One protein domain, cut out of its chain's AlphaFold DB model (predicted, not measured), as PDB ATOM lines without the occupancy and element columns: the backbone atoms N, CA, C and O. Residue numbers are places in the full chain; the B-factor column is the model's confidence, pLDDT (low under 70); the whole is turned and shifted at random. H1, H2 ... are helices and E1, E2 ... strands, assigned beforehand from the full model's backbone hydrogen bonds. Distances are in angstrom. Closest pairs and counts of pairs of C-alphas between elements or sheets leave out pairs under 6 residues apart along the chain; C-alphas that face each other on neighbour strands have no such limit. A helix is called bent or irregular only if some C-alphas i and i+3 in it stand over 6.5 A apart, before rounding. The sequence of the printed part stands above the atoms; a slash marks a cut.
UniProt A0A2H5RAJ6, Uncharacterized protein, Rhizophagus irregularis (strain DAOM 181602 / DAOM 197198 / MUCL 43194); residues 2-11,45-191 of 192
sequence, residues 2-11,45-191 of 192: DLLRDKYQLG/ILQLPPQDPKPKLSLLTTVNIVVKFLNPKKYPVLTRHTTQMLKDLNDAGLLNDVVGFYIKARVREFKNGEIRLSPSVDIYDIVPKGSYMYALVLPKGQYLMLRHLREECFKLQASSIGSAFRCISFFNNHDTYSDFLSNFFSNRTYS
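Overview. This is residues 2 to 11 and 45 to 191 of the 192 residues of an uncharacterized protein of Rhizophagus irregularis (strain DAOM 181602 / DAOM 197198 / MUCL 43194) (UniProt A0A2H5RAJ6). What shape does the model show? It is a closed barrel of six strands, E1 to E6, with the long helix H4 packed along its outside over E4 and E5 and the equally long H2 beside E6. The short H3 lies outside the barrel near E1 and E2, and H1 is set off beyond H2, farthest from the middle. What are the parts and the size? The printed part has 157 residues with four named helices and six named strands, in the order H1 E1 H2 H3 E2 E3 E4 E5 E6 H4, and its class is mixed, helices and strands. Round the ring run E1 E2 E3 E4 E5 E6 and back to E1, parallel at E2 with E3 and at E6 with E1 and otherwise antiparallel. The whole is compact, with a radius of gyration of the C-alphas of 15.3 A, and rounded, spanning 45 by 39 by 33 A.

Along the chain. Where are the strands? E1 is residues 61 to 66, from C-alpha 61 at (-35.488, 257.906, 2.010), and E2 is residues 100 to 107. E3 is residues 125 to 130, E4 residues 133 to 138 and E5 residues 142 to 148, 19.2 A long. E6, residues 164 to 171, is 20.2 A long. Where are the helices? H2 is residues 76 to 91, 22.6 A long, and H3 is residues 95 to 98. H4, residues 174 to 189, is 22.2 A long and ends with C-alpha 189 at (-53.088, 252.345, 26.611). H1, residues 2 to 8, begins with C-alpha 2 at (-46.402, 285.488, 13.174).

Arrangement. How does the barrel close? E3 E4 E5 E6 form a meander, each strand the antiparallel neighbour of the one before, and E3 and E4, E4 and E5, and E5 and E6 are hairpins; within hydrogen-bond range are N 127 and O 135 at 2.8 A, N 136 and O 144 at 2.9 A, and N 145 and O 169 at 2.8 A. E6 is parallel to E1, with N 165 and O 64 at 2.8 A, and E1 is antiparallel to E2, with N 63 and O 103 at 2.8 A. E2 bends by 69 degrees at residue 104 and is parallel to E3, with N 126 and O 106 at 2.8 A. How does H4 stand to the barrel? It lies outside, over E4 and E5, at a height over the sheet of 9.6 A, and runs along the strands, at 3 degrees to E4 on the local plane. The closest C-alphas of E5 and H4 are those of Tyr 143 and Tyr 177, 7.0 A apart. Where are H2 and H3? H2 is on the barrel, only just at the sheet's level with a height of 3.8 A; its closest C-alpha pair with E6 is Met 85 and Phe 170, 5.0 A. H3 is on the barrel, outside it and over none of its strands, at a height of 8.3 A; the closest C-alphas of E1 and H3, those of Ile 65 and Val 98, are 6.9 A apart. What of H1 and the helix backbones? H1 is not on the barrel and is close to but not clearly touching H2, about perpendicular at 81 degrees, with the C-alphas of Leu 4 and Leu 86 closest at 7.9 A. Every O i to N i+4 pair is within hydrogen-bond range in H1, H2 and H4, and H3 is too short for such a pair.

Size, cuts and confidence. How far does it reach? The two C-alphas farthest apart are those of Leu 3 and Gly 113, at 45.3 A. Is it cut, and which links are long? Residues 12 to 44 are not printed, and C-alphas 11 and 45 are 32.7 A apart across the cut. The links E2 to E3, 17 residues, and E5 to E6, 15 residues, are long. Where is confidence low? The mean pLDDT of the printed part is 81.4, with residues 2 to 11, 50 to 61, 151 to 162 and 191 under 70.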
ATOM      1  N   ASP A   2     -45.726 285.466  14.485       52.25
ATOM      2  CA  ASP A   2     -46.402 285.488  13.174       52.25
ATOM      3  C   ASP A   2     -45.446 285.289  11.981       52.25
ATOM      4  O   ASP A   2     -45.717 284.460  11.124       52.25
ATOM      5  N   LEU A   3     -44.240 285.876  12.010       51.81
ATOM      6  CA  LEU A   3     -43.205 285.654  10.979       51.81
ATOM      7  C   LEU A   3     -42.726 284.191  10.861       51.81
ATOM      8  O   LEU A   3     -42.416 283.717   9.770       51.81
ATOM      9  N   LEU A   4     -42.656 283.457  11.982       53.25
ATOM     10  CA  LEU A   4     -42.334 282.020  11.971       53.25
ATOM     11  C   LEU A   4     -43.525 281.205  11.459       53.25
ATOM     12  O   LEU A   4     -43.345 280.163  10.830       53.25
ATOM     13  N   ARG A   5     -44.744 281.681  11.724       56.62
ATOM     14  CA  ARG A   5     -45.966 281.070  11.224       56.62
ATOM     15  C   ARG A   5     -45.999 281.136   9.707       56.62
ATOM     16  O   ARG A   5     -46.034 280.092   9.081       56.62
ATOM     17  N   ASP A   6     -45.844 282.315   9.127       56.28
ATOM     18  CA  ASP A   6     -45.966 282.499   7.679       56.28
ATOM     19  C   ASP A   6     -44.862 281.782   6.887       56.28
ATOM     20  O   ASP A   6     -45.101 281.299   5.782       56.28
ATOM     21  N   LYS A   7     -43.663 281.644   7.471       58.66
ATOM     22  CA  LYS A   7     -42.530 280.961   6.830       58.66
ATOM     23  C   LYS A   7     -42.648 279.432   6.834       58.66
ATOM     24  O   LYS A   7     -42.225 278.793   5.875       58.66
ATOM     25  N   TYR A   8     -43.182 278.837   7.903       60.59
ATOM     26  CA  TYR A   8     -43.175 277.375   8.100       60.59
ATOM     27  C   TYR A   8     -44.572 276.750   8.163       60.59
ATOM     28  O   TYR A   8     -44.705 275.529   8.284       60.59
ATOM     29  N   GLN A   9     -45.631 277.557   8.091       59.84
ATOM     30  CA  GLN A   9     -46.988 277.062   7.955       59.84
ATOM     31  C   GLN A   9     -47.158 276.497   6.555       59.84
ATOM     32  O   GLN A   9     -47.218 277.210   5.555       59.84
ATOM     33  N   LEU A  10     -47.319 275.182   6.501       57.88
ATOM     34  CA  LEU A  10     -47.878 274.539   5.333       57.88
ATOM     35  C   LEU A  10     -49.235 275.176   4.987       57.88
ATOM     36  O   LEU A  10     -50.210 275.065   5.747       57.88
ATOM     37  N   GLY A  11     -49.289 275.830   3.823       46.88
ATOM     38  CA  GLY A  11     -50.519 276.331   3.217       46.88
ATOM     39  C   GLY A  11     -51.607 275.249   3.081       46.88
ATOM     40  O   GLY A  11     -51.326 274.052   3.160       46.88
ATOM     41  N   ILE A  45     -43.054 249.465  21.135       82.12
ATOM     42  CA  ILE A  45     -43.221 249.096  19.723       82.12
ATOM     43  C   ILE A  45     -44.100 247.854  19.531       82.12
ATOM     44  O   ILE A  45     -44.795 247.751  18.525       82.12
ATOM     45  N   LEU A  46     -44.078 246.929  20.496       83.69
ATOM     46  CA  LEU A  46     -44.907 245.724  20.481       83.69
ATOM     47  C   LEU A  46     -46.313 246.002  21.015       83.69
ATOM     48  O   LEU A  46     -47.261 245.352  20.596       83.69
ATOM     49  N   GLN A  47     -46.435 246.949  21.948       82.50
ATOM     50  CA  GLN A  47     -47.708 247.301  22.583       82.50
ATOM     51  C   GLN A  47     -48.563 248.207  21.699       82.50
ATOM     52  O   GLN A  47     -49.775 248.040  21.641       82.50
ATOM     53  N   LEU A  48     -47.933 249.151  21.000       81.69
ATOM     54  CA  LEU A  48     -48.587 250.069  20.076       81.69
ATOM     55  C   LEU A  48     -47.999 249.909  18.672       81.69
ATOM     56  O   LEU A  48     -47.398 250.857  18.163       81.69
ATOM     57  N   PRO A  49     -48.109 248.746  18.014       71.56
ATOM     58  CA  PRO A  49     -47.562 248.606  16.674       71.56
ATOM     59  C   PRO A  49     -48.167 249.670  15.737       71.56
ATOM     60  O   PRO A  49     -49.288 250.142  15.958       71.56
ATOM     61  N   PRO A  50     -47.431 250.121  14.707       69.00
ATOM     62  CA  PRO A  50     -48.014 250.957  13.665       69.00
ATOM     63  C   PRO A  50     -49.270 250.280  13.106       69.00
ATOM     64  O   PRO A  50     -49.244 249.074  12.862       69.00
ATOM     65  N   GLN A  51     -50.352 251.038  12.913       66.38
ATOM     66  CA  GLN A  51     -51.535 250.485  12.258       66.38
ATOM     67  C   GLN A  51     -51.275 250.336  10.758       66.38
ATOM     68  O   GLN A  51     -50.539 251.128  10.160       66.38
ATOM     69  N   ASP A  52     -51.901 249.336  10.150       57.88
ATOM     70  CA  ASP A  52     -51.862 249.173   8.707       57.88
ATOM     71  C   ASP A  52     -52.643 250.298   7.993       57.88
ATOM     72  O   ASP A  52     -53.621 250.819   8.537       57.88
ATOM     73  N   PRO A  53     -52.211 250.713   6.790       57.81
ATOM     74  CA  PRO A  53     -51.014 250.237   6.100       57.81
ATOM     75  C   PRO A  53     -49.727 250.808   6.718       57.81
ATOM     76  O   PRO A  53     -49.627 252.004   7.016       57.81
ATOM     77  N   LYS A  54     -48.717 249.944   6.881       60.59
ATOM     78  CA  LYS A  54     -47.349 250.383   7.184       60.59
ATOM     79  C   LYS A  54     -46.814 251.229   6.019       60.59
ATOM     80  O   LYS A  54     -47.065 250.881   4.863       60.59
ATOM     81  N   PRO A  55     -46.063 252.311   6.288       59.09
ATOM     82  CA  PRO A  55     -45.428 253.081   5.222       59.09
ATOM     83  C   PRO A  55     -44.479 252.176   4.430       59.09
ATOM     84  O   PRO A  55     -43.719 251.425   5.038       59.09
ATOM     85  N   LYS A  56     -44.495 252.236   3.094       59.12
ATOM     86  CA  LYS A  56     -43.492 251.541   2.271       59.12
ATOM     87  C   LYS A  56     -42.183 252.333   2.318       59.12
ATOM     88  O   LYS A  56     -42.062 253.355   1.649       59.12
ATOM     89  N   LEU A  57     -41.220 251.894   3.128       62.19
ATOM     90  CA  LEU A  57     -39.953 252.603   3.338       62.19
ATOM     91  C   LEU A  57     -38.817 251.942   2.550       62.19
ATOM     92  O   LEU A  57     -38.635 250.729   2.604       62.19
ATOM     93  N   SER A  58     -38.025 252.735   1.822       53.44
ATOM     94  CA  SER A  58     -36.773 252.279   1.200       53.44
ATOM     95  C   SER A  58     -35.565 252.709   2.045       53.44
ATOM     96  O   SER A  58     -35.589 253.751   2.696       53.44
ATOM     97  N   LEU A  59     -34.488 251.913   2.032       55.88
ATOM     98  CA  LEU A  59     -33.321 252.008   2.936       55.88
ATOM     99  C   LEU A  59     -32.536 253.342   2.910       55.88
ATOM    100  O   LEU A  59     -31.709 253.570   3.795       55.88
ATOM    101  N   LEU A  60     -32.820 254.239   1.964       54.19
ATOM    102  CA  LEU A  60     -32.406 255.644   1.968       54.19
ATOM    103  C   LEU A  60     -33.575 256.483   1.455       54.19
ATOM    104  O   LEU A  60     -33.832 256.529   0.253       54.19
ATOM    105  N   THR A  61     -34.300 257.130   2.365       67.00
ATOM    106  CA  THR A  61     -35.488 257.906   2.010       67.00
ATOM    107  C   THR A  61     -35.178 259.394   2.130       67.00
ATOM    108  O   THR A  61     -34.781 259.886   3.184       67.00
ATOM    109  N   THR A  62     -35.386 260.155   1.061       76.50
ATOM    110  CA  THR A  62     -35.658 261.584   1.223       76.50
ATOM    111  C   THR A  62     -37.059 261.711   1.799       76.50
ATOM    112  O   THR A  62     -38.018 261.266   1.171       76.50
ATOM    113  N   VAL A  63     -37.184 262.271   2.995       81.31
ATOM    114  CA  VAL A  63     -38.465 262.445   3.679       81.31
ATOM    115  C   VAL A  63     -38.883 263.905   3.666       81.31
ATOM    116  O   VAL A  63     -38.058 264.814   3.585       81.31
ATOM    117  N   ASN A  64     -40.181 264.137   3.786       83.62
ATOM    118  CA  ASN A  64     -40.720 265.473   3.982       83.62
ATOM    119  C   ASN A  64     -41.072 265.625   5.456       83.62
ATOM    120  O   ASN A  64     -41.864 264.847   5.981       83.62
ATOM    121  N   ILE A  65     -40.489 266.609   6.131       87.38
ATOM    122  CA  ILE A  65     -40.743 266.883   7.542       87.38
ATOM    123  C   ILE A  65     -41.361 268.268   7.641       87.38
ATOM    124  O   ILE A  65     -40.747 269.267   7.281       87.38
ATOM    125  N   VAL A  66     -42.605 268.330   8.099       85.31
ATOM    126  CA  VAL A  66     -43.434 269.525   7.960       85.31
ATOM    127  C   VAL A  66     -44.059 269.963   9.275       85.31
ATOM    128  O   VAL A  66     -44.244 269.172  10.201       85.31
ATOM    129  N   VAL A  67     -44.450 271.234   9.346       86.94
ATOM    130  CA  VAL A  67     -45.099 271.823  10.521       86.94
ATOM    131  C   VAL A  67     -46.504 272.296  10.161       86.94
ATOM    132  O   VAL A  67     -46.756 272.841   9.087       86.94
ATOM    133  N   LYS A  68     -47.444 272.085  11.086       85.38
ATOM    134  CA  LYS A  68     -48.823 272.562  10.958       85.38
ATOM    135  C   LYS A  68     -49.270 273.237  12.242       85.38
ATOM    136  O   LYS A  68     -49.352 272.593  13.288       85.38
ATOM    137  N   PHE A  69     -49.624 274.511  12.123       85.75
ATOM    138  CA  PHE A  69     -50.320 275.246  13.169       85.75
ATOM    139  C   PHE A  69     -51.801 274.879  13.154       85.75
ATOM    140  O   PHE A  69     -52.444 274.903  12.103       85.75
ATOM    141  N   LEU A  70     -52.326 274.534  14.325       87.62
ATOM    142  CA  LEU A  70     -53.741 274.250  14.527       87.62
ATOM    143  C   LEU A  70     -54.427 275.432  15.220       87.62
ATOM    144  O   LEU A  70     -53.771 276.367  15.684       87.62
ATOM    145  N   ASN A  71     -55.759 275.392  15.282       88.94
ATOM    146  CA  ASN A  71     -56.523 276.364  16.055       88.94
ATOM    147  C   ASN A  71     -56.216 276.177  17.558       88.94
ATOM    148  O   ASN A  71     -56.592 275.135  18.101       88.94
ATOM    149  N   PRO A  72     -55.610 277.163  18.247       92.25
ATOM    150  CA  PRO A  72     -55.242 277.042  19.659       92.25
ATOM    151  C   PRO A  72     -56.434 276.830  20.593       92.25
ATOM    152  O   PRO A  72     -56.259 276.256  21.661       92.25
ATOM    153  N   LYS A  73     -57.640 277.273  20.211       93.75
ATOM    154  CA  LYS A  73     -58.848 277.059  21.020       93.75
ATOM    155  C   LYS A  73     -59.310 275.601  20.993       93.75
ATOM    156  O   LYS A  73     -59.894 275.140  21.962       93.75
ATOM    157  N   LYS A  74     -59.067 274.900  19.881       93.69
ATOM    158  CA  LYS A  74     -59.466 273.498  19.687       93.69
ATOM    159  C   LYS A  74     -58.353 272.518  20.058       93.69
ATOM    160  O   LYS A  74     -58.643 271.455  20.583       93.69
ATOM    161  N   TYR A  75     -57.100 272.895  19.805       94.19
ATOM    162  CA  TYR A  75     -55.915 272.058  20.016       94.19
ATOM    163  C   TYR A  75     -54.842 272.797  20.835       94.19
ATOM    164  O   TYR A  75     -53.776 273.155  20.299       94.19
ATOM    165  N   PRO A  76     -55.131 273.140  22.103       94.94
ATOM    166  CA  PRO A  76     -54.216 273.894  22.955       94.94
ATOM    167  C   PRO A  76     -52.886 273.168  23.218       94.94
ATOM    168  O   PRO A  76     -51.828 273.804  23.191       94.94
ATOM    169  N   VAL A  77     -52.905 271.851  23.432       94.31
ATOM    170  CA  VAL A  77     -51.721 271.035  23.731       94.31
ATOM    171  C   VAL A  77     -50.805 270.981  22.515       94.31
ATOM    172  O   VAL A  77     -49.636 271.366  22.614       94.31
ATOM    173  N   LEU A  78     -51.325 270.595  21.347       92.94
ATOM    174  CA  LEU A  78     -50.544 270.552  20.109       92.94
ATOM    175  C   LEU A  78     -50.011 271.930  19.713       92.94
ATOM    176  O   LEU A  78     -48.873 272.039  19.246       92.94
ATOM    177  N   THR A  79     -50.788 272.996  19.925       92.81
ATOM    178  CA  THR A  79     -50.322 274.362  19.647       92.81
ATOM    179  C   THR A  79     -49.151 274.758  20.541       92.81
ATOM    180  O   THR A  79     -48.178 275.340  20.048       92.81
ATOM    181  N   ARG A  80     -49.204 274.407  21.832       93.75
ATOM    182  CA  ARG A  80     -48.100 274.642  22.769       93.75
ATOM    183  C   ARG A  80     -46.840 273.896  22.335       93.75
ATOM    184  O   ARG A  80     -45.790 274.523  22.216       93.75
ATOM    185  N   HIS A  81     -46.949 272.599  22.036       92.94
ATOM    186  CA  HIS A  81     -45.808 271.805  21.569       92.94
ATOM    187  C   HIS A  81     -45.215 272.359  20.270       92.94
ATOM    188  O   HIS A  81     -44.003 272.534  20.190       92.94
ATOM    189  N   THR A  82     -46.056 272.711  19.292       91.19
ATOM    190  CA  THR A  82     -45.613 273.264  18.000       91.19
ATOM    191  C   THR A  82     -44.858 274.579  18.184       91.19
ATOM    192  O   THR A  82     -43.791 274.776  17.607       91.19
ATOM    193  N   THR A  83     -45.398 275.476  19.010       91.25
ATOM    194  CA  THR A  83     -44.797 276.784  19.298       91.25
ATOM    195  C   THR A  83     -43.433 276.637  19.963       91.25
ATOM    196  O   THR A  83     -42.457 277.224  19.500       91.25
ATOM    197  N   GLN A  84     -43.366 275.824  21.020       93.25
ATOM    198  CA  GLN A  84     -42.138 275.597  21.771       93.25
ATOM    199  C   GLN A  84     -41.071 274.929  20.895       93.25
ATOM    200  O   GLN A  84     -39.949 275.409  20.808       93.25
ATOM    201  N   MET A  85     -41.458 273.888  20.153       94.31
ATOM    202  CA  MET A  85     -40.586 273.170  19.226       94.31
ATOM    203  C   MET A  85     -39.946 274.092  18.187       94.31
ATOM    204  O   MET A  85     -38.750 273.985  17.943       94.31
ATOM    205  N   LEU A  86     -40.716 274.986  17.560       92.12
ATOM    206  CA  LEU A  86     -40.175 275.904  16.555       92.12
ATOM    207  C   LEU A  86     -39.171 276.887  17.149       92.12
ATOM    208  O   LEU A  86     -38.146 277.153  16.525       92.12
ATOM    209  N   LYS A  87     -39.462 277.411  18.345       91.94
ATOM    210  CA  LYS A  87     -38.537 278.280  19.070       91.94
ATOM    211  C   LYS A  87     -37.239 277.531  19.375       91.94
ATOM    212  O   LYS A  87     -36.171 278.002  19.008       91.94
ATOM    213  N   ASP A  88     -37.337 276.347  19.967       93.38
ATOM    214  CA  ASP A  88     -36.167 275.591  20.415       93.38
ATOM    215  C   ASP A  88     -35.325 275.064  19.244       93.38
ATOM    216  O   ASP A  88     -34.099 275.077  19.312       93.38
ATOM    217  N   LEU A  89     -35.959 274.655  18.138       92.12
ATOM    218  CA  LEU A  89     -35.253 274.296  16.903       92.12
ATOM    219  C   LEU A  89     -34.522 275.491  16.290       92.12
ATOM    220  O   LEU A  89     -33.430 275.325  15.747       92.12
ATOM    221  N   ASN A  90     -35.124 276.680  16.344       91.50
ATOM    222  CA  ASN A  90     -34.494 277.901  15.859       91.50
ATOM    223  C   ASN A  90     -33.301 278.291  16.740       91.50
ATOM    224  O   ASN A  90     -32.227 278.564  16.214       91.50
ATOM    225  N   ASP A  91     -33.467 278.242  18.063       91.94
ATOM    226  CA  ASP A  91     -32.408 278.532  19.036       91.94
ATOM    227  C   ASP A  91     -31.246 277.528  18.922       91.94
ATOM    228  O   ASP A  91     -30.083 277.890  19.090       91.94
ATOM    229  N   ALA A  92     -31.541 276.271  18.573       90.50
ATOM    230  CA  ALA A  92     -30.539 275.244  18.293       90.50
ATOM    231  C   ALA A  92     -29.882 275.369  16.903       90.50
ATOM    232  O   ALA A  92     -28.951 274.620  16.611       90.50
ATOM    233  N   GLY A  93     -30.368 276.266  16.036       90.50
ATOM    234  CA  GLY A  93     -29.896 276.410  14.656       90.50
ATOM    235  C   GLY A  93     -30.274 275.248  13.728       90.50
ATOM    236  O   GLY A  93     -29.727 275.152  12.641       90.50
ATOM    237  N   LEU A  94     -31.203 274.376  14.135       91.81
ATOM    238  CA  LEU A  94     -31.553 273.139  13.419       91.81
ATOM    239  C   LEU A  94     -32.807 273.264  12.554       91.81
ATOM    240  O   LEU A  94     -33.099 272.372  11.762       91.81
ATOM    241  N   LEU A  95     -33.584 274.336  12.719       89.12
ATOM    242  CA  LEU A  95     -34.921 274.441  12.135       89.12
ATOM    243  C   LEU A  95     -34.944 274.208  10.615       89.12
ATOM    244  O   LEU A  95     -35.748 273.408  10.148       89.12
ATOM    245  N   ASN A  96     -34.055 274.857   9.856       85.88
ATOM    246  CA  ASN A  96     -34.013 274.713   8.393       85.88
ATOM    247  C   ASN A  96     -33.370 273.394   7.929       85.88
ATOM    248  O   ASN A  96     -33.542 273.018   6.773       85.88
ATOM    249  N   ASP A  97     -32.650 272.700   8.812       86.50
ATOM    250  CA  ASP A  97     -31.955 271.452   8.480       86.50
ATOM    251  C   ASP A  97     -32.878 270.238   8.615       86.50
ATOM    252  O   ASP A  97     -32.695 269.226   7.939       86.50
ATOM    253  N   VAL A  98     -33.862 270.326   9.516       89.06
ATOM    254  CA  VAL A  98     -34.729 269.194   9.878       89.06
ATOM    255  C   VAL A  98     -36.185 269.393   9.474       89.06
ATOM    256  O   VAL A  98     -36.932 268.419   9.462       89.06
ATOM    257  N   VAL A  99     -36.605 270.619   9.149       87.69
ATOM    258  CA  VAL A  99     -37.955 270.929   8.660       87.69
ATOM    259  C   VAL A  99     -37.866 271.395   7.214       87.69
ATOM    260  O   VAL A  99     -37.253 272.413   6.908       87.69
ATOM    261  N   GLY A 100     -38.523 270.667   6.320       81.81
ATOM    262  CA  GLY A 100     -38.524 270.950   4.895       81.81
ATOM    263  C   GLY A 100     -38.866 269.730   4.051       81.81
ATOM    264  O   GLY A 100     -39.238 268.665   4.549       81.81
ATOM    265  N   PHE A 101     -38.742 269.908   2.740       80.38
ATOM    266  CA  PHE A 101     -38.884 268.833   1.767       80.38
ATOM    267  C   PHE A 101     -37.526 268.192   1.478       80.38
ATOM    268  O   PHE A 101     -36.497 268.862   1.538       80.38
ATOM    269  N   TYR A 102     -37.542 266.909   1.118       78.81
ATOM    270  CA  TYR A 102     -36.356 266.151   0.704       78.81
ATOM    271  C   TYR A 102     -35.231 266.067   1.752       78.81
ATOM    272  O   TYR A 102     -34.049 265.985   1.411       78.81
ATOM    273  N   ILE A 103     -35.592 266.037   3.035       85.00
ATOM    274  CA  ILE A 103     -34.650 265.836   4.136       85.00
ATOM    275  C   ILE A 103     -34.058 264.432   4.031       85.00
ATOM    276  O   ILE A 103     -34.782 263.441   3.934       85.00
ATOM    277  N   LYS A 104     -32.728 264.330   4.052       84.75
ATOM    278  CA  LYS A 104     -32.039 263.037   4.046       84.75
ATOM    279  C   LYS A 104     -32.132 262.415   5.432       84.75
ATOM    280  O   LYS A 104     -31.533 262.920   6.376       84.75
ATOM    281  N   ALA A 105     -32.859 261.312   5.543       85.81
ATOM    282  CA  ALA A 105     -32.958 260.554   6.777       85.81
ATOM    283  C   ALA A 105     -33.101 259.061   6.478       85.81
ATOM    284  O   ALA A 105     -33.551 258.655   5.405       85.81
ATOM    285  N   ARG A 106     -32.728 258.217   7.437       86.81
ATOM    286  CA  ARG A 106     -32.889 256.769   7.303       86.81
ATOM    287  C   ARG A 106     -34.060 256.319   8.157       86.81
ATOM    288  O   ARG A 106     -33.951 256.257   9.381       86.81
ATOM    289  N   VAL A 107     -35.187 256.002   7.528       87.31
ATOM    290  CA  VAL A 107     -36.323 255.446   8.267       87.31
ATOM    291  C   VAL A 107     -36.020 253.995   8.618       87.31
ATOM    292  O   VAL A 107     -35.657 253.191   7.763       87.31
ATOM    293  N   ARG A 108     -36.083 253.684   9.910       87.31
ATOM    294  CA  ARG A 108     -35.749 252.368  10.447       87.31
ATOM    295  C   ARG A 108     -37.010 251.530  10.589       87.31
ATOM    296  O   ARG A 108     -38.078 252.043  10.909       87.31
ATOM    297  N   GLU A 109     -36.857 250.223  10.442       84.62
ATOM    298  CA  GLU A 109     -37.928 249.256  10.653       84.62
ATOM    299  C   GLU A 109     -37.472 248.190  11.644       84.62
ATOM    300  O   GLU A 109     -36.336 247.711  11.583       84.62
ATOM    301  N   PHE A 110     -38.360 247.827  12.569       83.12
ATOM    302  CA  PHE A 110     -38.176 246.630  13.379       83.12
ATOM    303  C   PHE A 110     -38.666 245.429  12.581       83.12
ATOM    304  O   PHE A 110     -39.736 245.483  11.970       83.12
ATOM    305  N   LYS A 111     -37.918 244.327  12.631       82.12
ATOM    306  CA  LYS A 111     -38.451 243.044  12.173       82.12
ATOM    307  C   LYS A 111     -39.594 242.625  13.100       82.12
ATOM    308  O   LYS A 111     -39.656 243.042  14.258       82.12
ATOM    309  N   ASN A 112     -40.516 241.813  12.589       77.38
ATOM    310  CA  ASN A 112     -41.685 241.384  13.355       77.38
ATOM    311  C   ASN A 112     -41.273 240.758  14.698       77.38
ATOM    312  O   ASN A 112     -40.461 239.838  14.734       77.38
ATOM    313  N   GLY A 113     -41.843 241.271  15.793       80.00
ATOM    314  CA  GLY A 113     -41.558 240.810  17.156       80.00
ATOM    315  C   GLY A 113     -40.245 241.323  17.760       80.00
ATOM    316  O   GLY A 113     -39.990 241.072  18.937       80.00
ATOM    317  N   GLU A 114     -39.421 242.066  17.016       85.38
ATOM    318  CA  GLU A 114     -38.158 242.595  17.530       85.38
ATOM    319  C   GLU A 114     -38.325 243.963  18.209       85.38
ATOM    320  O   GLU A 114     -39.051 244.842  17.754       85.38
ATOM    321  N   ILE A 115     -37.573 244.162  19.297       86.00
ATOM    322  CA  ILE A 115     -37.510 245.424  20.064       86.00
ATOM    323  C   ILE A 115     -36.157 246.134  19.934       86.00
ATOM    324  O   ILE A 115     -35.885 247.132  20.611       86.00
ATOM    325  N   ARG A 116     -35.261 245.594  19.104       87.50
ATOM    326  CA  ARG A 116     -33.928 246.142  18.842       87.50
ATOM    327  C   ARG A 116     -33.751 246.317  17.344       87.50
ATOM    328  O   ARG A 116     -34.102 245.437  16.575       87.50
ATOM    329  N   LEU A 117     -33.194 247.458  16.959       85.94
ATOM    330  CA  LEU A 117     -32.775 247.689  15.585       85.94
ATOM    331  C   LEU A 117     -31.383 247.096  15.374       85.94
ATOM    332  O   LEU A 117     -30.522 247.201  16.251       85.94
ATOM    333  N   SER A 118     -31.182 246.504  14.201       84.56
ATOM    334  CA  SER A 118     -29.877 246.084  13.699       84.56
ATOM    335  C   SER A 118     -29.663 246.704  12.313       84.56
ATOM    336  O   SER A 118     -30.548 246.556  11.462       84.56
ATOM    337  N   PRO A 119     -28.567 247.450  12.072       87.12
ATOM    338  CA  PRO A 119     -27.544 247.882  13.042       87.12
ATOM    339  C   PRO A 119     -28.111 248.806  14.139       87.12
ATOM    340  O   PRO A 119     -29.288 249.169  14.095       87.12
ATOM    341  N   SER A 120     -27.299 249.200  15.124       90.00
ATOM    342  CA  SER A 120     -27.725 250.150  16.162       90.00
ATOM    343  C   SER A 120     -28.239 251.469  15.569       90.00
ATOM    344  O   SER A 120     -28.006 251.793  14.403       90.00
ATOM    345  N   VAL A 121     -28.996 252.206  16.381       90.38
ATOM    346  CA  VAL A 121     -29.506 253.533  16.020       90.38
ATOM    347  C   VAL A 121     -28.341 254.501  15.843       90.38
ATOM    348  O   VAL A 121     -27.419 254.495  16.656       90.38
ATOM    349  N   ASP A 122     -28.422 255.325  14.808       91.81
ATOM    350  CA  ASP A 122     -27.445 256.354  14.460       91.81
ATOM    351  C   ASP A 122     -28.113 257.733  14.334       91.81
ATOM    352  O   ASP A 122     -29.342 257.859  14.343       91.81
ATOM    353  N   ILE A 123     -27.305 258.782  14.211       92.50
ATOM    354  CA  ILE A 123     -27.774 260.140  13.937       92.50
ATOM    355  C   ILE A 123     -28.492 260.161  12.575       92.50
ATOM    356  O   ILE A 123     -28.076 259.513  11.619       92.50
ATOM    357  N   TYR A 124     -29.589 260.913  12.501       90.75
ATOM    358  CA  TYR A 124     -30.515 261.004  11.368       90.75
ATOM    359  C   TYR A 124     -31.327 259.737  11.070       90.75
ATOM    360  O   TYR A 124     -32.021 259.660  10.050       90.75
ATOM    361  N   ASP A 125     -31.328 258.769  11.988       92.06
ATOM    362  CA  ASP A 125     -32.317 257.700  11.961       92.06
ATOM    363  C   ASP A 125     -33.692 258.211  12.386       92.06
ATOM    364  O   ASP A 125     -33.844 258.844  13.432       92.06
ATOM    365  N   ILE A 126     -34.716 257.848  11.616       92.06
ATOM    366  CA  ILE A 126     -36.122 257.994  11.990       92.06
ATOM    367  C   ILE A 126     -36.591 256.648  12.533       92.06
ATOM    368  O   ILE A 126     -36.833 255.699  11.789       92.06
ATOM    369  N   VAL A 127     -36.690 256.555  13.856       91.38
ATOM    370  CA  VAL A 127     -36.968 255.311  14.574       91.38
ATOM    371  C   VAL A 127     -38.445 255.241  14.960       91.38
ATOM    372  O   VAL A 127     -38.912 256.127  15.680       91.38
ATOM    373  N   PRO A 128     -39.183 254.188  14.571       89.81
ATOM    374  CA  PRO A 128     -40.571 254.019  14.976       89.81
ATOM    375  C   PRO A 128     -40.692 253.868  16.493       89.81
ATOM    376  O   PRO A 128     -39.869 253.237  17.160       89.81
ATOM    377  N   LYS A 129     -41.741 254.477  17.038       89.31
ATOM    378  CA  LYS A 129     -42.133 254.409  18.452       89.31
ATOM    379  C   LYS A 129     -43.505 253.776  18.643       89.31
ATOM    380  O   LYS A 129     -43.915 253.571  19.773       89.31
ATOM    381  N   GLY A 130     -44.166 253.409  17.550       83.62
ATOM    382  CA  GLY A 130     -45.491 252.818  17.586       83.62
ATOM    383  C   GLY A 130     -46.597 253.836  17.335       83.62
ATOM    384  O   GLY A 130     -46.380 255.041  17.432       83.62
ATOM    385  N   SER A 131     -47.777 253.356  16.943       83.00
ATOM    386  CA  SER A 131     -48.947 254.186  16.637       83.00
ATOM    387  C   SER A 131     -48.643 255.359  15.684       83.00
ATOM    388  O   SER A 131     -49.067 256.497  15.906       83.00
ATOM    389  N   TYR A 132     -47.864 255.081  14.632       85.81
ATOM    390  CA  TYR A 132     -47.356 256.049  13.648       85.81
ATOM    391  C   TYR A 132     -46.499 257.202  14.206       85.81
ATOM    392  O   TYR A 132     -46.205 258.157  13.477       85.81
ATOM    393  N   MET A 133     -46.085 257.132  15.470       90.38
ATOM    394  CA  MET A 133     -45.086 258.030  16.033       90.38
ATOM    395  C   MET A 133     -43.689 257.520  15.702       90.38
ATOM    396  O   MET A 133     -43.403 256.323  15.766       90.38
ATOM    397  N   TYR A 134     -42.805 258.450  15.375       92.56
ATOM    398  CA  TYR A 134     -41.403 258.211  15.073       92.56
ATOM    399  C   TYR A 134     -40.549 259.248  15.799       92.56
ATOM    400  O   TYR A 134     -41.018 260.336  16.126       92.56
ATOM    401  N   ALA A 135     -39.290 258.915  16.048       95.00
ATOM    402  CA  ALA A 135     -38.303 259.846  16.571       95.00
ATOM    403  C   ALA A 135     -37.160 259.968  15.568       95.00
ATOM    404  O   ALA A 135     -36.499 258.970  15.286       95.00
ATOM    405  N   LEU A 136     -36.932 261.172  15.053       95.44
ATOM    406  CA  LEU A 136     -35.695 261.506  14.363       95.44
ATOM    407  C   LEU A 136     -34.612 261.755  15.415       95.44
ATOM    408  O   LEU A 136     -34.772 262.619  16.282       95.44
ATOM    409  N   VAL A 137     -33.533 260.982  15.344       95.38
ATOM    410  CA  VAL A 137     -32.361 261.139  16.206       95.38
ATOM    411  C   VAL A 137     -31.481 262.240  15.643       95.38
ATOM    412  O   VAL A 137     -31.073 262.189  14.487       95.38
ATOM    413  N   LEU A 138     -31.189 263.239  16.463       94.94
ATOM    414  CA  LEU A 138     -30.377 264.387  16.094       94.94
ATOM    415  C   LEU A 138     -29.040 264.353  16.850       94.94
ATOM    416  O   LEU A 138     -28.899 263.624  17.842       94.94
ATOM    417  N   PRO A 139     -28.032 265.119  16.395       92.44
ATOM    418  CA  PRO A 139     -26.770 265.250  17.113       92.44
ATOM    419  C   PRO A 139     -26.965 265.658  18.580       92.44
ATOM    420  O   PRO A 139     -27.991 266.212  18.962       92.44
ATOM    421  N   LYS A 140     -25.946 265.415  19.415       92.50
ATOM    422  CA  LYS A 140     -25.911 265.847  20.829       92.50
ATOM    423  C   LYS A 140     -27.049 265.284  21.703       92.50
ATOM    424  O   LYS A 140     -27.426 265.906  22.688       92.50
ATOM    425  N   GLY A 141     -27.585 264.110  21.360       92.00
ATOM    426  CA  GLY A 141     -28.645 263.466  22.147       92.00
ATOM    427  C   GLY A 141     -29.990 264.194  22.068       92.00
ATOM    428  O   GLY A 141     -30.777 264.137  23.013       92.00
ATOM    429  N   GLN A 142     -30.232 264.895  20.960       95.88
ATOM    430  CA  GLN A 142     -31.470 265.617  20.693       95.88
ATOM    431  C   GLN A 142     -32.433 264.746  19.876       95.88
ATOM    432  O   GLN A 142     -32.021 263.828  19.161       95.88
ATOM    433  N   TYR A 143     -33.728 265.041  19.962       96.88
ATOM    434  CA  TYR A 143     -34.766 264.253  19.305       96.88
ATOM    435  C   TYR A 143     -35.865 265.143  18.743       96.88
ATOM    436  O   TYR A 143     -36.327 266.074  19.402       96.88
ATOM    437  N   LEU A 144     -36.344 264.804  17.549       96.75
ATOM    438  CA  LEU A 144     -37.552 265.386  16.977       96.75
ATOM    439  C   LEU A 144     -38.626 264.303  16.884       96.75
ATOM    440  O   LEU A 144     -38.459 263.291  16.202       96.75
ATOM    441  N   MET A 145     -39.734 264.508  17.593       96.50
ATOM    442  CA  MET A 145     -40.894 263.631  17.528       96.50
ATOM    443  C   MET A 145     -41.719 263.943  16.292       96.50
ATOM    444  O   MET A 145     -42.099 265.087  16.039       96.50
ATOM    445  N   LEU A 146     -42.014 262.888  15.548       93.88
ATOM    446  CA  LEU A 146     -42.655 262.913  14.251       93.88
ATOM    447  C   LEU A 146     -43.919 262.056  14.282       93.88
ATOM    448  O   LEU A 146     -43.932 260.976  14.871       93.88
ATOM    449  N   ARG A 147     -44.962 262.505  13.591       91.31
ATOM    450  CA  ARG A 147     -46.146 261.706  13.270       91.31
ATOM    451  C   ARG A 147     -46.172 261.469  11.769       91.31
ATOM    452  O   ARG A 147     -46.201 262.430  11.004       91.31
ATOM    453  N   HIS A 148     -46.160 260.208  11.347       87.06
ATOM    454  CA  HIS A 148     -46.264 259.866   9.928       87.06
ATOM    455  C   HIS A 148     -47.607 260.339   9.354       87.06
ATOM    456  O   HIS A 148     -48.633 260.218  10.026       87.06
ATOM    457  N   LEU A 149     -47.601 260.867   8.133       82.25
ATOM    458  CA  LEU A 149     -48.789 261.256   7.375       82.25
ATOM    459  C   LEU A 149     -49.130 260.120   6.404       82.25
ATOM    460  O   LEU A 149     -48.258 259.673   5.663       82.25
ATOM    461  N   ARG A 150     -50.369 259.615   6.417       70.69
ATOM    462  CA  ARG A 150     -50.775 258.506   5.533       70.69
ATOM    463  C   ARG A 150     -50.670 258.910   4.054       70.69
ATOM    464  O   ARG A 150     -50.880 260.072   3.712       70.69
ATOM    465  N   GLU A 151     -50.382 257.937   3.185       59.16
ATOM    466  CA  GLU A 151     -50.245 258.145   1.729       59.16
ATOM    467  C   GLU A 151     -51.503 258.763   1.105       59.16
ATOM    468  O   GLU A 151     -51.397 259.611   0.227       59.16
ATOM    469  N   GLU A 152     -52.694 258.413   1.599       55.25
ATOM    470  CA  GLU A 152     -53.972 258.975   1.132       55.25
ATOM    471  C   GLU A 152     -54.088 260.476   1.363       55.25
ATOM    472  O   GLU A 152     -54.745 261.187   0.599       55.25
ATOM    473  N   CYS A 153     -53.426 260.965   2.408       52.22
ATOM    474  CA  CYS A 153     -53.340 262.379   2.644       52.22
ATOM    475  C   CYS A 153     -52.480 262.997   1.514       52.22
ATOM    476  O   CYS A 153     -52.786 264.095   1.068       52.22
ATOM    477  N   PHE A 154     -51.434 262.317   1.010       53.19
ATOM    478  CA  PHE A 154     -50.380 262.867   0.144       53.19
ATOM    479  C   PHE A 154     -50.641 262.694  -1.365       53.19
ATOM    480  O   PHE A 154     -50.051 261.846  -2.025       53.19
ATOM    481  N   LYS A 155     -51.486 263.550  -1.957       49.72
ATOM    482  CA  LYS A 155     -51.624 263.670  -3.426       49.72
ATOM    483  C   LYS A 155     -50.911 264.919  -3.952       49.72
ATOM    484  O   LYS A 155     -51.556 265.912  -4.274       49.72
ATOM    485  N   LEU A 156     -49.581 264.891  -4.041       48.00
ATOM    486  CA  LEU A 156     -48.804 265.907  -4.767       48.00
ATOM    487  C   LEU A 156     -47.991 265.255  -5.890       48.00
ATOM    488  O   LEU A 156     -47.424 264.179  -5.722       48.00
ATOM    489  N   GLN A 157     -47.988 265.921  -7.047       39.62
ATOM    490  CA  GLN A 157     -47.302 265.538  -8.280       39.62
ATOM    491  C   GLN A 157     -45.783 265.434  -8.075       39.62
ATOM    492  O   GLN A 157     -45.080 266.429  -8.190       39.62
ATOM    493  N   ALA A 158     -45.273 264.238  -7.806       41.81
ATOM    494  CA  ALA A 158     -43.960 263.793  -8.265       41.81
ATOM    495  C   ALA A 158     -43.830 262.294  -7.994       41.81
ATOM    496  O   ALA A 158     -44.022 261.816  -6.880       41.81
ATOM    497  N   SER A 159     -43.479 261.556  -9.035       42.31
ATOM    498  CA  SER A 159     -43.248 260.113  -9.101       42.31
ATOM    499  C   SER A 159     -42.007 259.626  -8.326       42.31
ATOM    500  O   SER A 159     -41.381 258.642  -8.706       42.31
ATOM    501  N   SER A 160     -41.633 260.285  -7.228       46.19
ATOM    502  CA  SER A 160     -40.546 259.869  -6.329       46.19
ATOM    503  C   SER A 160     -41.017 259.990  -4.877       46.19
ATOM    504  O   SER A 160     -40.872 261.008  -4.207       46.19
ATOM    505  N   ILE A 161     -41.673 258.916  -4.442       54.22
ATOM    506  CA  ILE A 161     -42.375 258.733  -3.171       54.22
ATOM    507  C   ILE A 161     -41.371 258.758  -2.010       54.22
ATOM    508  O   ILE A 161     -40.569 257.839  -1.851       54.22
ATOM    509  N   GLY A 162     -41.425 259.808  -1.192       60.00
ATOM    510  CA  GLY A 162     -40.771 259.881   0.114       60.00
ATOM    511  C   GLY A 162     -41.816 259.969   1.224       60.00
ATOM    512  O   GLY A 162     -42.848 260.617   1.044       60.00
ATOM    513  N   SER A 163     -41.577 259.334   2.373       75.50
ATOM    514  CA  SER A 163     -42.490 259.434   3.521       75.50
ATOM    515  C   SER A 163     -42.614 260.871   4.013       75.50
ATOM    516  O   SER A 163     -41.630 261.610   4.075       75.50
ATOM    517  N   ALA A 164     -43.828 261.253   4.401       81.94
ATOM    518  CA  ALA A 164     -44.106 262.564   4.958       81.94
ATOM    519  C   ALA A 164     -44.414 262.454   6.454       81.94
ATOM    520  O   ALA A 164     -45.166 261.588   6.899       81.94
ATOM    521  N   PHE A 165     -43.840 263.358   7.235       87.38
ATOM    522  CA  PHE A 165     -43.984 263.413   8.678       87.38
ATOM    523  C   PHE A 165     -44.354 264.817   9.112       87.38
ATOM    524  O   PHE A 165     -43.766 265.798   8.664       87.38
ATOM    525  N   ARG A 166     -45.276 264.915  10.061       90.00
ATOM    526  CA  ARG A 166     -45.517 266.144  10.802       90.00
ATOM    527  C   ARG A 166     -44.649 266.173  12.054       90.00
ATOM    528  O   ARG A 166     -44.680 265.224  12.836       90.00
ATOM    529  N   CYS A 167     -43.950 267.277  12.287       91.62
ATOM    530  CA  CYS A 167     -43.278 267.524  13.556       91.62
ATOM    531  C   CYS A 167     -44.291 267.753  14.676       91.62
ATOM    532  O   CYS A 167     -45.231 268.539  14.524       91.62
ATOM    533  N   ILE A 168     -44.063 267.091  15.805       93.69
ATOM    534  CA  ILE A 168     -44.908 267.179  16.993       93.69
ATOM    535  C   ILE A 168     -44.203 267.952  18.101       93.69
ATOM    536  O   ILE A 168     -44.775 268.889  18.644       93.69
ATOM    537  N   SER A 169     -42.971 267.571  18.447       95.19
ATOM    538  CA  SER A 169     -42.219 268.213  19.528       95.19
ATOM    539  C   SER A 169     -40.718 267.959  19.384       95.19
ATOM    540  O   SER A 169     -40.318 266.969  18.775       95.19
ATOM    541  N   PHE A 170     -39.892 268.845  19.940       96.62
ATOM    542  CA  PHE A 170     -38.433 268.741  19.953       96.62
ATOM    543  C   PHE A 170     -37.935 268.620  21.393       96.62
ATOM    544  O   PHE A 170     -38.491 269.248  22.292       96.62
ATOM    545  N   PHE A 171     -36.887 267.826  21.589       96.50
ATOM    546  CA  PHE A 171     -36.275 267.557  22.884       96.50
ATOM    547  C   PHE A 171     -34.765 267.700  22.770       96.50
ATOM    548  O   PHE A 171     -34.144 267.136  21.870       96.50
ATOM    549  N   ASN A 172     -34.168 268.428  23.709       95.00
ATOM    550  CA  ASN A 172     -32.726 268.656  23.738       95.00
ATOM    551  C   ASN A 172     -31.955 267.606  24.560       95.00
ATOM    552  O   ASN A 172     -30.733 267.688  24.638       95.00
ATOM    553  N   ASN A 173     -32.654 266.659  25.192       93.81
ATOM    554  CA  ASN A 173     -32.067 265.597  26.000       93.81
ATOM    555  C   ASN A 173     -32.952 264.340  26.011       93.81
ATOM    556  O   ASN A 173     -34.128 264.376  25.637       93.81
ATOM    557  N   HIS A 174     -32.374 263.229  26.472       92.31
ATOM    558  CA  HIS A 174     -33.045 261.934  26.526       92.31
ATOM    559  C   HIS A 174     -34.171 261.863  27.565       92.31
ATOM    560  O   HIS A 174     -35.190 261.227  27.299       92.31
ATOM    561  N   ASP A 175     -34.019 262.512  28.719       93.25
ATOM    562  CA  ASP A 175     -34.952 262.369  29.842       93.25
ATOM    563  C   ASP A 175     -36.318 262.975  29.511       93.25
ATOM    564  O   ASP A 175     -37.344 262.301  29.588       93.25
ATOM    565  N   THR A 176     -36.328 264.213  29.014       93.88
ATOM    566  CA  THR A 176     -37.554 264.908  28.585       93.88
ATOM    567  C   THR A 176     -38.240 264.205  27.413       93.88
ATOM    568  O   THR A 176     -39.468 264.110  27.372       93.88
ATOM    569  N   TYR A 177     -37.453 263.654  26.487       94.75
ATOM    570  CA  TYR A 177     -37.939 262.806  25.402       94.75
ATOM    571  C   TYR A 177     -38.602 261.518  25.928       94.75
ATOM    572  O   TYR A 177     -39.682 261.133  25.473       94.75
ATOM    573  N   SER A 178     -37.970 260.854  26.894       92.50
ATOM    574  CA  SER A 178     -38.451 259.608  27.494       92.50
ATOM    575  C   SER A 178     -39.733 259.821  28.307       92.50
ATOM    576  O   SER A 178     -40.677 259.028  28.214       92.50
ATOM    577  N   ASP A 179     -39.819 260.927  29.046       91.75
ATOM    578  CA  ASP A 179     -41.021 261.309  29.790       91.75
ATOM    579  C   ASP A 179     -42.183 261.671  28.857       91.75
ATOM    580  O   ASP A 179     -43.314 261.238  29.090       91.75
ATOM    581  N   PHE A 180     -41.918 262.387  27.758       92.88
ATOM    582  CA  PHE A 180     -42.924 262.647  26.725       92.88
ATOM    583  C   PHE A 180     -43.512 261.345  26.174       92.88
ATOM    584  O   PHE A 180     -44.732 261.188  26.111       92.88
ATOM    585  N   LEU A 181     -42.648 260.393  25.815       91.94
ATOM    586  CA  LEU A 181     -43.080 259.092  25.321       91.94
ATOM    587  C   LEU A 181     -43.892 258.326  26.364       91.94
ATOM    588  O   LEU A 181     -44.935 257.776  26.032       91.94
ATOM    589  N   SER A 182     -43.451 258.316  27.620       90.44
ATOM    590  CA  SER A 182     -44.159 257.629  28.705       90.44
ATOM    591  C   SER A 182     -45.580 258.172  28.882       90.44
ATOM    592  O   SER A 182     -46.526 257.392  28.994       90.44
ATOM    593  N   ASN A 183     -45.761 259.495  28.816       90.38
ATOM    594  CA  ASN A 183     -47.088 260.116  28.855       90.38
ATOM    595  C   ASN A 183     -47.947 259.716  27.649       90.38
ATOM    596  O   ASN A 183     -49.076 259.260  27.833       90.38
ATOM    597  N   PHE A 184     -47.396 259.814  26.434       91.50
ATOM    598  CA  PHE A 184     -48.086 259.406  25.208       91.50
ATOM    599  C   PHE A 184     -48.552 257.944  25.274       91.50
ATOM    600  O   PHE A 184     -49.719 257.647  25.021       91.50
ATOM    601  N   PHE A 185     -47.658 257.029  25.659       89.25
ATOM    602  CA  PHE A 185     -47.973 255.606  25.763       89.25
ATOM    603  C   PHE A 185     -49.048 255.341  26.803       89.25
ATOM    604  O   PHE A 185     -50.022 254.663  26.498       89.25
ATOM    605  N   SER A 186     -48.906 255.924  27.994       88.31
ATOM    606  CA  SER A 186     -49.900 255.792  29.060       88.31
ATOM    607  C   SER A 186     -51.277 256.203  28.553       88.31
ATOM    608  O   SER A 186     -52.231 255.438  28.644       88.31
ATOM    609  N   ASN A 187     -51.381 257.381  27.941       88.94
ATOM    610  CA  ASN A 187     -52.657 257.880  27.450       88.94
ATOM    611  C   ASN A 187     -53.278 257.001  26.372       88.94
ATOM    612  O   ASN A 187     -54.495 256.817  26.376       88.94
ATOM    613  N   ARG A 188     -52.455 256.418  25.501       85.69
ATOM    614  CA  ARG A 188     -52.933 255.528  24.449       85.69
ATOM    615  C   ARG A 188     -53.389 254.174  24.983       85.69
ATOM    616  O   ARG A 188     -54.383 253.651  24.507       85.69
ATOM    617  N   THR A 189     -52.700 253.619  25.981       80.25
ATOM    618  CA  THR A 189     -53.088 252.345  26.611       80.25
ATOM    619  C   THR A 189     -54.425 252.446  27.350       80.25
ATOM    620  O   THR A 189     -55.135 251.453  27.458       80.25
ATOM    621  N   TYR A 190     -54.778 253.635  27.846       74.38
ATOM    622  CA  TYR A 190     -56.044 253.882  28.548       74.38
ATOM    623  C   TYR A 190     -57.125 254.543  27.678       74.38
ATOM    624  O   TYR A 190     -58.194 254.863  28.201       74.38
ATOM    625  N   SER A 191     -56.857 254.799  26.395       65.19
ATOM    626  CA  SER A 191     -57.876 255.286  25.459       65.19
ATOM    627  C   SER A 191     -58.617 254.086  24.853       65.19
ATOM    628  O   SER A 191     -57.936 253.161  24.410       65.19
TER     629      SER A 191